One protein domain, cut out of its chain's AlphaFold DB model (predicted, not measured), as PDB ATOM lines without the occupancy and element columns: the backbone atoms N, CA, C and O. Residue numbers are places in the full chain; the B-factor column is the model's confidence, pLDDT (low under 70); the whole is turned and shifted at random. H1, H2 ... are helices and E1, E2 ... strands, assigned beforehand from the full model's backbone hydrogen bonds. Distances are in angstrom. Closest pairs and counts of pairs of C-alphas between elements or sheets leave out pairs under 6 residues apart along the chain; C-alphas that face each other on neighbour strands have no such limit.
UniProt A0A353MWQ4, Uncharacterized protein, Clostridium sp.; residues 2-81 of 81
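AT A GLANCE: This is residues 2 to 81 of the 81 residues of an uncharacterized protein of Clostridium sp. (UniProt A0A353MWQ4). With little regular structure, this is a small body of loops and a two-stranded hairpin, E1 and E2, with the short helix H1 following E2; residues 57 to 81 stick out as a long tail. Of 80 printed residues, 12 are in named elements, in the order E1, E2, H1, a mixed class; the sheet is antiparallel. The whole is loose, radius of gyration of the C-alphas 16.2 A, spanning 46 by 34 by 28 A.

HOW THE PARTS SIT: E1, residues 6 to 9, and E2, residues 36 to 39, form an antiparallel hairpin at 152 degrees; N 7 and O 38 are within hydrogen-bond range at 2.8 A. Residues 25 to 26 pair antiparallel with 36 to 37 of E2. The closest C-alphas of E1 and H1, residues 40 to 43, are Asn 6 and Trp 40, 5.3 A apart. H1 is too short for an O i to N i+4 pair; its one O i to N i+3 pair is within range.

IN THESE COORDINATES: E1 is 9.7 A long from C-alpha 6 at (11.475, -19.298, -35.973), E2 10.0 A and H1 4.9 A, ending at C-alpha 43 (12.430, -15.388, -43.549).

THE WHOLE: The printed part has no cut. The E1 to E2 link is long. Residues 73 to 81 have pLDDT under 70.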
ATOM      1  N   ALA A   2       5.243 -17.105 -33.756       93.69
ATOM      2  CA  ALA A   2       6.696 -17.073 -33.879       93.69
ATOM      3  C   ALA A   2       7.310 -17.226 -32.489       93.69
ATOM      4  O   ALA A   2       6.652 -16.884 -31.502       93.69
ATOM      5  N   ASP A   3       8.527 -17.743 -32.436       96.06
ATOM      6  CA  ASP A   3       9.391 -17.707 -31.260       96.06
ATOM      7  C   ASP A   3      10.655 -16.883 -31.573       96.06
ATOM      8  O   ASP A   3      10.695 -16.135 -32.558       96.06
ATOM      9  N   GLU A   4      11.657 -16.964 -30.700       97.44
ATOM     10  CA  GLU A   4      12.912 -16.217 -30.830       97.44
ATOM     11  C   GLU A   4      13.714 -16.606 -32.080       97.44
ATOM     12  O   GLU A   4      14.419 -15.768 -32.641       97.44
ATOM     13  N   GLU A   5      13.576 -17.843 -32.561       96.94
ATOM     14  CA  GLU A   5      14.379 -18.392 -33.654       96.94
ATOM     15  C   GLU A   5      13.582 -18.533 -34.958       96.94
ATOM     16  O   GLU A   5      14.131 -18.352 -36.050       96.94
ATOM     17  N   ASN A   6      12.282 -18.816 -34.863       97.62
ATOM     18  CA  ASN A   6      11.475 -19.298 -35.973       97.62
ATOM     19  C   ASN A   6      10.125 -18.592 -36.125       97.62
ATOM     20  O   ASN A   6       9.436 -18.213 -35.174       97.62
ATOM     21  N   VAL A   7       9.690 -18.531 -37.381       96.88
ATOM     22  CA  VAL A   7       8.343 -18.164 -37.806       96.88
ATOM     23  C   VAL A   7       7.581 -19.419 -38.207       96.88
ATOM     24  O   VAL A   7       8.001 -20.183 -39.079       96.88
ATOM     25  N   TYR A   8       6.398 -19.588 -37.626       96.62
ATOM     26  CA  TYR A   8       5.470 -20.654 -37.975       96.62
ATOM     27  C   TYR A   8       4.359 -20.106 -38.859       96.62
ATOM     28  O   TYR A   8       3.586 -19.230 -38.441       96.62
ATOM     29  N   LEU A   9       4.257 -20.654 -40.067       94.31
ATOM     30  CA  LEU A   9       3.330 -20.180 -41.089       94.31
ATOM     31  C   LEU A   9       2.547 -21.318 -41.739       94.31
ATOM     32  O   LEU A   9       2.930 -22.492 -41.701       94.31
ATOM     33  N   PHE A  10       1.414 -20.941 -42.320       93.56
ATOM     34  CA  PHE A  10       0.638 -21.800 -43.195       93.56
ATOM     35  C   PHE A  10       1.001 -21.503 -44.647       93.56
ATOM     36  O   PHE A  10       0.939 -20.360 -45.095       93.56
ATOM     37  N   ASP A  11       1.348 -22.550 -45.378       93.81
ATOM     38  CA  ASP A  11       1.565 -22.536 -46.814       93.81
ATOM     39  C   ASP A  11       0.518 -23.446 -47.482       93.81
ATOM     40  O   ASP A  11       0.521 -24.659 -47.231       93.81
ATOM     41  N   PRO A  12      -0.377 -22.901 -48.328       91.44
ATOM     42  CA  PRO A  12      -1.434 -23.680 -48.970       91.44
ATOM     43  C   PRO A  12      -0.895 -24.726 -49.954       91.44
ATOM     44  O   PRO A  12      -1.614 -25.666 -50.303       91.44
ATOM     45  N   TYR A  13       0.358 -24.608 -50.401       90.19
ATOM     46  CA  TYR A  13       0.957 -25.577 -51.306       90.19
ATOM     47  C   TYR A  13       1.340 -26.849 -50.548       90.19
ATOM     48  O   TYR A  13       2.309 -26.910 -49.784       90.19
ATOM     49  N   PHE A  14       0.557 -27.905 -50.771       84.94
ATOM     50  CA  PHE A  14       0.800 -29.197 -50.147       84.94
ATOM     51  C   PHE A  14       2.143 -29.792 -50.586       84.94
ATOM     52  O   PHE A  14       2.485 -29.833 -51.769       84.94
ATOM     53  N   ARG A  15       2.899 -30.311 -49.616       90.19
ATOM     54  CA  ARG A  15       4.234 -30.867 -49.827       90.19
ATOM     55  C   ARG A  15       4.410 -32.133 -48.991       90.19
ATOM     56  O   ARG A  15       4.186 -32.112 -47.791       90.19
ATOM     57  N   LYS A  16       4.840 -33.231 -49.631       88.06
ATOM     58  CA  LYS A  16       5.113 -34.522 -48.958       88.06
ATOM     59  C   LYS A  16       6.574 -34.719 -48.555       88.06
ATOM     60  O   LYS A  16       6.863 -35.506 -47.666       88.06
ATOM     61  N   LYS A  17       7.500 -34.075 -49.270       92.56
ATOM     62  CA  LYS A  17       8.944 -34.261 -49.079       92.56
ATOM     63  C   LYS A  17       9.522 -33.107 -48.254       92.56
ATOM     64  O   LYS A  17       9.190 -31.959 -48.571       92.56
ATOM     65  N   PRO A  18      10.419 -33.376 -47.290       91.31
ATOM     66  CA  PRO A  18      11.136 -32.333 -46.563       91.31
ATOM     67  C   PRO A  18      11.876 -31.362 -47.490       91.31
ATOM     68  O   PRO A  18      12.093 -31.623 -48.686       91.31
ATOM     69  N   PHE A  19      12.259 -30.213 -46.949       92.06
ATOM     70  CA  PHE A  19      13.123 -29.283 -47.661       92.06
ATOM     71  C   PHE A  19      14.558 -29.808 -47.664       92.06
ATOM     72  O   PHE A  19      15.004 -30.460 -46.728       92.06
ATOM     73  N   LYS A  20      15.281 -29.549 -48.760       92.06
ATOM     74  CA  LYS A  20      16.723 -29.832 -48.825       92.06
ATOM     75  C   LYS A  20      17.540 -28.773 -48.082       92.06
ATOM     76  O   LYS A  20      18.662 -29.041 -47.675       92.06
ATOM     77  N   GLN A  21      16.987 -27.567 -47.970       91.19
ATOM     78  CA  GLN A  21      17.596 -26.451 -47.264       91.19
ATOM     79  C   GLN A  21      17.536 -26.713 -45.760       91.19
ATOM     80  O   GLN A  21      16.475 -27.039 -45.232       91.19
ATOM     81  N   LYS A  22      18.682 -26.586 -45.089       91.38
ATOM     82  CA  LYS A  22      18.797 -26.780 -43.642       91.38
ATOM     83  C   LYS A  22      17.967 -25.729 -42.894       91.38
ATOM     84  O   LYS A  22      17.892 -24.586 -43.333       91.38
ATOM     85  N   GLY A  23      17.356 -26.133 -41.782       91.75
ATOM     86  CA  GLY A  23      16.551 -25.270 -40.911       91.75
ATOM     87  C   GLY A  23      15.120 -25.033 -41.394       91.75
ATOM     88  O   GLY A  23      14.266 -24.684 -40.595       91.75
ATOM     89  N   LEU A  24      14.825 -25.261 -42.677       95.00
ATOM     90  CA  LEU A  24      13.468 -25.150 -43.197       95.00
ATOM     91  C   LEU A  24      12.719 -26.473 -43.012       95.00
ATOM     92  O   LEU A  24      13.094 -27.491 -43.600       95.00
ATOM     93  N   GLU A  25      11.632 -26.464 -42.244       95.75
ATOM     94  CA  GLU A  25      10.963 -27.701 -41.835       95.75
ATOM     95  C   GLU A  25       9.489 -27.763 -42.239       95.75
ATOM     96  O   GLU A  25       8.770 -26.763 -42.335       95.75
ATOM     97  N   LEU A  26       9.042 -28.994 -42.494       95.44
ATOM     98  CA  LEU A  26       7.645 -29.330 -42.732       95.44
ATOM     99  C   LEU A  26       7.032 -29.803 -41.412       95.44
ATOM    100  O   LEU A  26       7.499 -30.784 -40.840       95.44
ATOM    101  N   ILE A  27       5.956 -29.153 -40.975       94.56
ATOM    102  CA  ILE A  27       5.203 -29.557 -39.781       94.56
ATOM    103  C   ILE A  27       4.049 -30.464 -40.225       94.56
ATOM    104  O   ILE A  27       3.217 -30.058 -41.042       94.56
ATOM    105  N   THR A  28       4.019 -31.702 -39.730       92.38
ATOM    106  CA  THR A  28       3.099 -32.760 -40.196       92.38
ATOM    107  C   THR A  28       1.951 -33.067 -39.240       92.38
ATOM    108  O   THR A  28       0.954 -33.642 -39.671       92.38
ATOM    109  N   ASP A  29       2.057 -32.670 -37.975       93.31
ATOM    110  CA  ASP A  29       1.042 -32.862 -36.935       93.31
ATOM    111  C   ASP A  29      -0.030 -31.754 -36.937       93.31
ATOM    112  O   ASP A  29      -1.156 -31.982 -36.499       93.31
ATOM    113  N   MET A  30       0.275 -30.576 -37.498       90.12
ATOM    114  CA  MET A  30      -0.654 -29.440 -37.631       90.12
ATOM    115  C   MET A  30      -0.813 -28.919 -39.078       90.12
ATOM    116  O   MET A  30      -0.696 -27.710 -39.328       90.12
ATOM    117  N   PRO A  31      -1.144 -29.783 -40.059       86.69
ATOM    118  CA  PRO A  31      -1.033 -29.474 -41.490       86.69
ATOM    119  C   PRO A  31      -1.974 -28.366 -41.991       86.69
ATOM    120  O   PRO A  31      -1.695 -27.752 -43.020       86.69
ATOM    121  N   TYR A  32      -3.072 -28.095 -41.275       89.06
ATOM    122  CA  TYR A  32      -4.081 -27.088 -41.636       89.06
ATOM    123  C   TYR A  32      -4.007 -25.803 -40.798       89.06
ATOM    124  O   TYR A  32      -4.879 -24.950 -40.921       89.06
ATOM    125  N   HIS A  33      -3.008 -25.675 -39.920       88.19
ATOM    126  CA  HIS A  33      -2.829 -24.502 -39.051       88.19
ATOM    127  C   HIS A  33      -1.462 -23.848 -39.246       88.19
ATOM    128  O   HIS A  33      -1.376 -22.662 -39.543       88.19
ATOM    129  N   ARG A  34      -0.384 -24.618 -39.080       91.56
ATOM    130  CA  ARG A  34       0.996 -24.174 -39.295       91.56
ATOM    131  C   ARG A  34       1.780 -25.353 -39.838       91.56
ATOM    132  O   ARG A  34       2.135 -26.260 -39.103       91.56
ATOM    133  N   ASN A  35       1.986 -25.382 -41.146       94.88
ATOM    134  CA  ASN A  35       2.606 -26.526 -41.812       94.88
ATOM    135  C   ASN A  35       4.060 -26.250 -42.224       94.88
ATOM    136  O   ASN A  35       4.661 -27.070 -42.926       94.88
ATOM    137  N   ARG A  36       4.618 -25.109 -41.803       96.38
ATOM    138  CA  ARG A  36       6.008 -24.698 -42.021       96.38
ATOM    139  C   ARG A  36       6.610 -24.107 -40.753       96.38
ATOM    140  O   ARG A  36       5.951 -23.318 -40.075       96.38
ATOM    141  N   CYS A  37       7.870 -24.447 -40.514       96.38
ATOM    142  CA  CYS A  37       8.767 -23.745 -39.602       96.38
ATOM    143  C   CYS A  37       9.880 -23.110 -40.443       96.38
ATOM    144  O   CYS A  37      10.529 -23.811 -41.227       96.38
ATOM    145  N   VAL A  38      10.046 -21.792 -40.341       97.44
ATOM    146  CA  VAL A  38      11.025 -21.019 -41.112       97.44
ATOM    147  C   VAL A  38      11.880 -20.196 -40.147       97.44
ATOM    148  O   VAL A  38      11.324 -19.331 -39.473       97.44
ATOM    149  N   PRO A  39      13.206 -20.390 -40.105       97.62
ATOM    150  CA  PRO A  39      14.098 -19.559 -39.305       97.62
ATOM    151  C   PRO A  39      14.002 -18.085 -39.693       97.62
ATOM    152  O   PRO A  39      13.887 -17.760 -40.880       97.62
ATOM    153  N   TRP A  40      14.111 -17.185 -38.715       97.12
ATOM    154  CA  TRP A  40      14.086 -15.740 -38.959       97.12
ATOM    155  C   TRP A  40      15.150 -15.284 -39.957       97.12
ATOM    156  O   TRP A  40      14.892 -14.368 -40.736       97.12
ATOM    157  N   GLU A  41      16.312 -15.937 -39.963       96.12
ATOM    158  CA  GLU A  41      17.390 -15.689 -40.925       96.12
ATOM    159  C   GLU A  41      16.919 -15.907 -42.371       96.12
ATOM    160  O   GLU A  41      17.105 -15.036 -43.215       96.12
ATOM    161  N   ILE A  42      16.231 -17.022 -42.643       96.31
ATOM    162  CA  ILE A  42      15.701 -17.344 -43.976       96.31
ATOM    163  C   ILE A  42      14.514 -16.442 -44.312       96.31
ATOM    164  O   ILE A  42      14.422 -15.922 -45.419       96.31
ATOM    165  N   PHE A  43      13.613 -16.227 -43.354       96.00
ATOM    166  CA  PHE A  43      12.430 -15.388 -43.549       96.00
ATOM    167  C   PHE A  43      12.799 -13.937 -43.890       96.00
ATOM    168  O   PHE A  43      12.111 -13.271 -44.668       96.00
ATOM    169  N   ASN A  44      13.891 -13.438 -43.305       96.12
ATOM    170  CA  ASN A  44      14.382 -12.087 -43.535       96.12
ATOM    171  C   ASN A  44      15.435 -11.972 -44.642       96.12
ATOM    172  O   ASN A  44      15.841 -10.848 -44.938       96.12
ATOM    173  N   ASP A  45      15.819 -13.082 -45.269       95.88
ATOM    174  CA  ASP A  45      16.744 -13.100 -46.397       95.88
ATOM    175  C   ASP A  45      16.202 -12.243 -47.561       95.88
ATOM    176  O   ASP A  45      15.015 -12.283 -47.910       95.88
ATOM    177  N   THR A  46      17.087 -11.437 -48.152       96.69
ATOM    178  CA  THR A  46      16.796 -10.544 -49.280       96.69
ATOM    179  C   THR A  46      17.094 -11.172 -50.647       96.69
ATOM    180  O   THR A  46      16.859 -10.543 -51.681       96.69
ATOM    181  N   GLY A  47      17.602 -12.406 -50.667       92.19
ATOM    182  CA  GLY A  47      17.902 -13.196 -51.854       92.19
ATOM    183  C   GLY A  47      16.678 -13.855 -52.502       92.19
ATOM    184  O   GLY A  47      15.546 -13.393 -52.398       92.19
ATOM    185  N   LYS A  48      16.914 -14.956 -53.229       86.44
ATOM    186  CA  LYS A  48      15.891 -15.689 -54.013       86.44
ATOM    187  C   LYS A  48      15.633 -17.113 -53.497       86.44
ATOM    188  O   LYS A  48      15.269 -18.001 -54.268       86.44
ATOM    189  N   GLY A  49      15.889 -17.347 -52.212       91.31
ATOM    190  CA  GLY A  49      15.677 -18.636 -51.554       91.31
ATOM    191  C   GLY A  49      14.201 -18.946 -51.293       91.31
ATOM    192  O   GLY A  49      13.329 -18.086 -51.399       91.31
ATOM    193  N   ALA A  50      13.908 -20.192 -50.918       92.81
ATOM    194  CA  ALA A  50      12.573 -20.539 -50.442       92.81
ATOM    195  C   ALA A  50      12.273 -19.764 -49.151       92.81
ATOM    196  O   ALA A  50      13.066 -19.809 -48.216       92.81
ATOM    197  N   TYR A  51      11.123 -19.085 -49.113       94.81
ATOM    198  CA  TYR A  51      10.703 -18.209 -48.009       94.81
ATOM    199  C   TYR A  51      11.610 -16.996 -47.736       94.81
ATOM    200  O   TYR A  51      11.402 -16.327 -46.730       94.81
ATOM    201  N   ALA A  52      12.534 -16.658 -48.643       95.50
ATOM    202  CA  ALA A  52      13.202 -15.360 -48.631       95.50
ATOM    203  C   ALA A  52      12.204 -14.294 -49.099       95.50
ATOM    204  O   ALA A  52      11.760 -14.312 -50.250       95.50
ATOM    205  N   LEU A  53      11.802 -13.393 -48.202       94.69
ATOM    206  CA  LEU A  53      10.786 -12.382 -48.509       94.69
ATOM    207  C   LEU A  53      11.340 -11.145 -49.218       94.69
ATOM    208  O   LEU A  53      10.583 -10.215 -49.498       94.69
ATOM    209  N   GLY A  54      12.640 -11.108 -49.504       95.00
ATOM    210  CA  GLY A  54      13.244  -9.948 -50.136       95.00
ATOM    211  C   GLY A  54      13.401  -8.771 -49.160       95.00
ATOM    212  O   GLY A  54      13.141  -8.902 -47.952       95.00
ATOM    213  N   PRO A  55      13.836  -7.608 -49.669       96.25
ATOM    214  CA  PRO A  55      13.976  -6.387 -48.882       96.25
ATOM    215  C   PRO A  55      12.678  -6.009 -48.160       96.25
ATOM    216  O   PRO A  55      11.581  -6.166 -48.692       96.25
ATOM    217  N   LYS A  56      12.783  -5.537 -46.915       94.50
ATOM    218  CA  LYS A  56      11.614  -5.289 -46.054       94.50
ATOM    219  C   LYS A  56      10.719  -4.181 -46.610       94.50
ATOM    220  O   LYS A  56       9.501  -4.275 -46.510       94.50
ATOM    221  N   GLU A  57      11.328  -3.165 -47.202       96.00
ATOM    222  CA  GLU A  57      10.689  -2.013 -47.830       96.00
ATOM    223  C   GLU A  57       9.790  -2.380 -49.017       96.00
ATOM    224  O   GLU A  57       8.909  -1.598 -49.365       96.00
ATOM    225  N   THR A  58       9.966  -3.566 -49.608       94.12
ATOM    226  CA  THR A  58       9.128  -4.057 -50.711       94.12
ATOM    227  C   THR A  58       8.087  -5.082 -50.264       94.12
ATOM    228  O   THR A  58       7.380  -5.630 -51.106       94.12
ATOM    229  N   ARG A  59       8.010  -5.417 -48.968       93.75
ATOM    230  CA  ARG A  59       7.077  -6.439 -48.473       93.75
ATOM    231  C   ARG A  59       5.675  -5.862 -48.341       93.75
ATOM    232  O   ARG A  59       5.469  -4.841 -47.690       93.75
ATOM    233  N   GLU A  60       4.705  -6.596 -48.867       94.06
ATOM    234  CA  GLU A  60       3.283  -6.297 -48.725       94.06
ATOM    235  C   GLU A  60       2.596  -7.374 -47.883       94.06
ATOM    236  O   GLU A  60       2.936  -8.557 -47.950       94.06
ATOM    237  N   ALA A  61       1.610  -6.966 -47.087       90.88
ATOM    238  CA  ALA A  61       0.786  -7.869 -46.295       90.88
ATOM    239  C   ALA A  61      -0.691  -7.611 -46.602       90.88
ATOM    240  O   ALA A  61      -1.165  -6.480 -46.505       90.88
ATOM    241  N   VAL A  62      -1.422  -8.672 -46.946       89.50
ATOM    242  CA  VAL A  62      -2.854  -8.608 -47.253       89.50
ATOM    243  C   VAL A  62      -3.622  -9.416 -46.218       89.50
ATOM    244  O   VAL A  62      -3.348 -10.597 -46.009       89.50
ATOM    245  N   ILE A  63      -4.610  -8.786 -45.587       85.12
ATOM    246  CA  ILE A  63      -5.539  -9.468 -44.682       85.12
ATOM    247  C   ILE A  63      -6.744  -9.925 -45.503       85.12
ATOM    248  O   ILE A  63      -7.479  -9.111 -46.059       85.12
ATOM    249  N   ILE A  64      -6.956 -11.240 -45.556       83.00
ATOM    250  CA  ILE A  64      -8.107 -11.862 -46.214       83.00
ATOM    251  C   ILE A  64      -9.002 -12.458 -45.131       83.00
ATOM    252  O   ILE A  64      -8.551 -13.251 -44.309       83.00
ATOM    253  N   PHE A  65     -10.284 -12.105 -45.148       82.44
ATOM    254  CA  PHE A  65     -11.290 -12.700 -44.274       82.44
ATOM    255  C   PHE A  65     -12.549 -13.032 -45.071       82.44
ATOM    256  O   PHE A  65     -12.948 -12.318 -45.992       82.44
ATOM    257  N   ASN A  66     -13.183 -14.141 -44.711       85.12
ATOM    258  CA  ASN A  66     -14.429 -14.566 -45.326       85.12
ATOM    259  C   ASN A  66     -15.596 -13.820 -44.669       85.12
ATOM    260  O   ASN A  66     -15.856 -14.017 -43.489       85.12
ATOM    261  N   ARG A  67     -16.325 -13.001 -45.434       83.38
ATOM    262  CA  ARG A  67     -17.468 -12.217 -44.929       83.38
ATOM    263  C   ARG A  67     -18.664 -13.066 -44.486       83.38
ATOM    264  O   ARG A  67     -19.482 -12.578 -43.717       83.38
ATOM    265  N   VAL A  68     -18.771 -14.310 -44.959       87.00
ATOM    266  CA  VAL A  68     -19.831 -15.255 -44.568       87.00
ATOM    267  C   VAL A  68     -19.573 -15.813 -43.170       87.00
ATOM    268  O   VAL A  68     -20.498 -15.926 -42.377       87.00
ATOM    269  N   THR A  69     -18.319 -16.142 -42.855       81.88
ATOM    270  CA  THR A  69     -17.920 -16.704 -41.553       81.88
ATOM    271  C   THR A  69     -17.261 -15.678 -40.633       81.88
ATOM    272  O   THR A  69     -16.763 -16.036 -39.565       81.88
ATOM    273  N   GLN A  70     -17.240 -14.403 -41.034       79.50
ATOM    274  CA  GLN A  70     -16.684 -13.319 -40.240       79.50
ATOM    275  C   GLN A  70     -17.494 -13.191 -38.953       79.50
ATOM    276  O   GLN A  70     -18.638 -12.738 -38.966       79.50
ATOM    277  N   LYS A  71     -16.871 -13.563 -37.837       73.62
ATOM    278  CA  LYS A  71     -17.417 -13.314 -36.510       73.62
ATOM    279  C   LYS A  71     -17.515 -11.807 -36.297       73.62
ATOM    280  O   LYS A  71     -16.511 -11.099 -36.391       73.62
ATOM    281  N   LYS A  72     -18.729 -11.305 -36.079       74.56
ATOM    282  CA  LYS A  72     -18.958  -9.901 -35.735       74.56
ATOM    283  C   LYS A  72     -18.883  -9.744 -34.217       74.56
ATOM    284  O   LYS A  72     -19.183 -10.702 -33.505       74.56
ATOM    285  N   PRO A  73     -18.567  -8.543 -33.709       68.38
ATOM    286  CA  PRO A  73     -18.633  -8.264 -32.275       68.38
ATOM    287  C   PRO A  73     -20.009  -8.585 -31.672       68.38
ATOM    288  O   PRO A  73     -20.094  -9.104 -30.571       68.38
ATOM    289  N   ALA A  74     -21.088  -8.366 -32.434       66.25
ATOM    290  CA  ALA A  74     -22.445  -8.738 -32.026       66.25
ATOM    291  C   ALA A  74     -22.648 -10.258 -31.843       66.25
ATOM    292  O   ALA A  74     -23.530 -10.668 -31.097       66.25
ATOM    293  N   ASP A  75     -21.818 -11.076 -32.496       65.19
ATOM    294  CA  ASP A  75     -21.925 -12.537 -32.545       65.19
ATOM    295  C   ASP A  75     -20.815 -13.236 -31.725       65.19
ATOM    296  O   ASP A  75     -20.663 -14.457 -31.796       65.19
ATOM    297  N   THR A  76     -20.003 -12.480 -30.970       59.41
ATOM    298  CA  THR A  76     -18.824 -12.998 -30.252       59.41
ATOM    299  C   THR A  76     -18.780 -12.466 -28.821       59.41
ATOM    300  O   THR A  76     -18.507 -11.292 -28.603       59.41
ATOM    301  N   ILE A  77     -19.015 -13.334 -27.831       59.66
ATOM    302  CA  ILE A  77     -18.723 -13.018 -26.426       59.66
ATOM    303  C   ILE A  77     -17.210 -13.178 -26.234       59.66
ATOM    304  O   ILE A  77     -16.701 -14.299 -26.240       59.66
ATOM    305  N   GLU A  78     -16.488 -12.067 -26.110       51.75
ATOM    306  CA  GLU A  78     -15.076 -12.081 -25.723       51.75
ATOM    307  C   GLU A  78     -14.980 -12.216 -24.198       51.75
ATOM    308  O   GLU A  78     -15.299 -11.289 -23.455       51.75
ATOM    309  N   TYR A  79     -14.558 -13.388 -23.718       50.16
ATOM    310  CA  TYR A  79     -14.107 -13.544 -22.338       50.16
ATOM    311  C   TYR A  79     -12.632 -13.141 -22.285       50.16
ATOM    312  O   TYR A  79     -11.778 -13.833 -22.837       50.16
ATOM    313  N   LEU A  80     -12.341 -12.012 -21.642       43.03
ATOM    314  CA  LEU A  80     -10.989 -11.687 -21.197       43.03
ATOM    315  C   LEU A  80     -10.694 -12.566 -19.972       43.03
ATOM    316  O   LEU A  80     -11.417 -12.481 -18.978       43.03
ATOM    317  N   ILE A  81      -9.687 -13.438 -20.084       44.28
ATOM    318  CA  ILE A  81      -9.105 -14.219 -18.979       44.28
ATOM    319  C   ILE A  81      -7.851 -13.495 -18.504       44.28
ATOM    320  O   ILE A  81      -7.059 -13.094 -19.388       44.28
TER     321      ILE A  81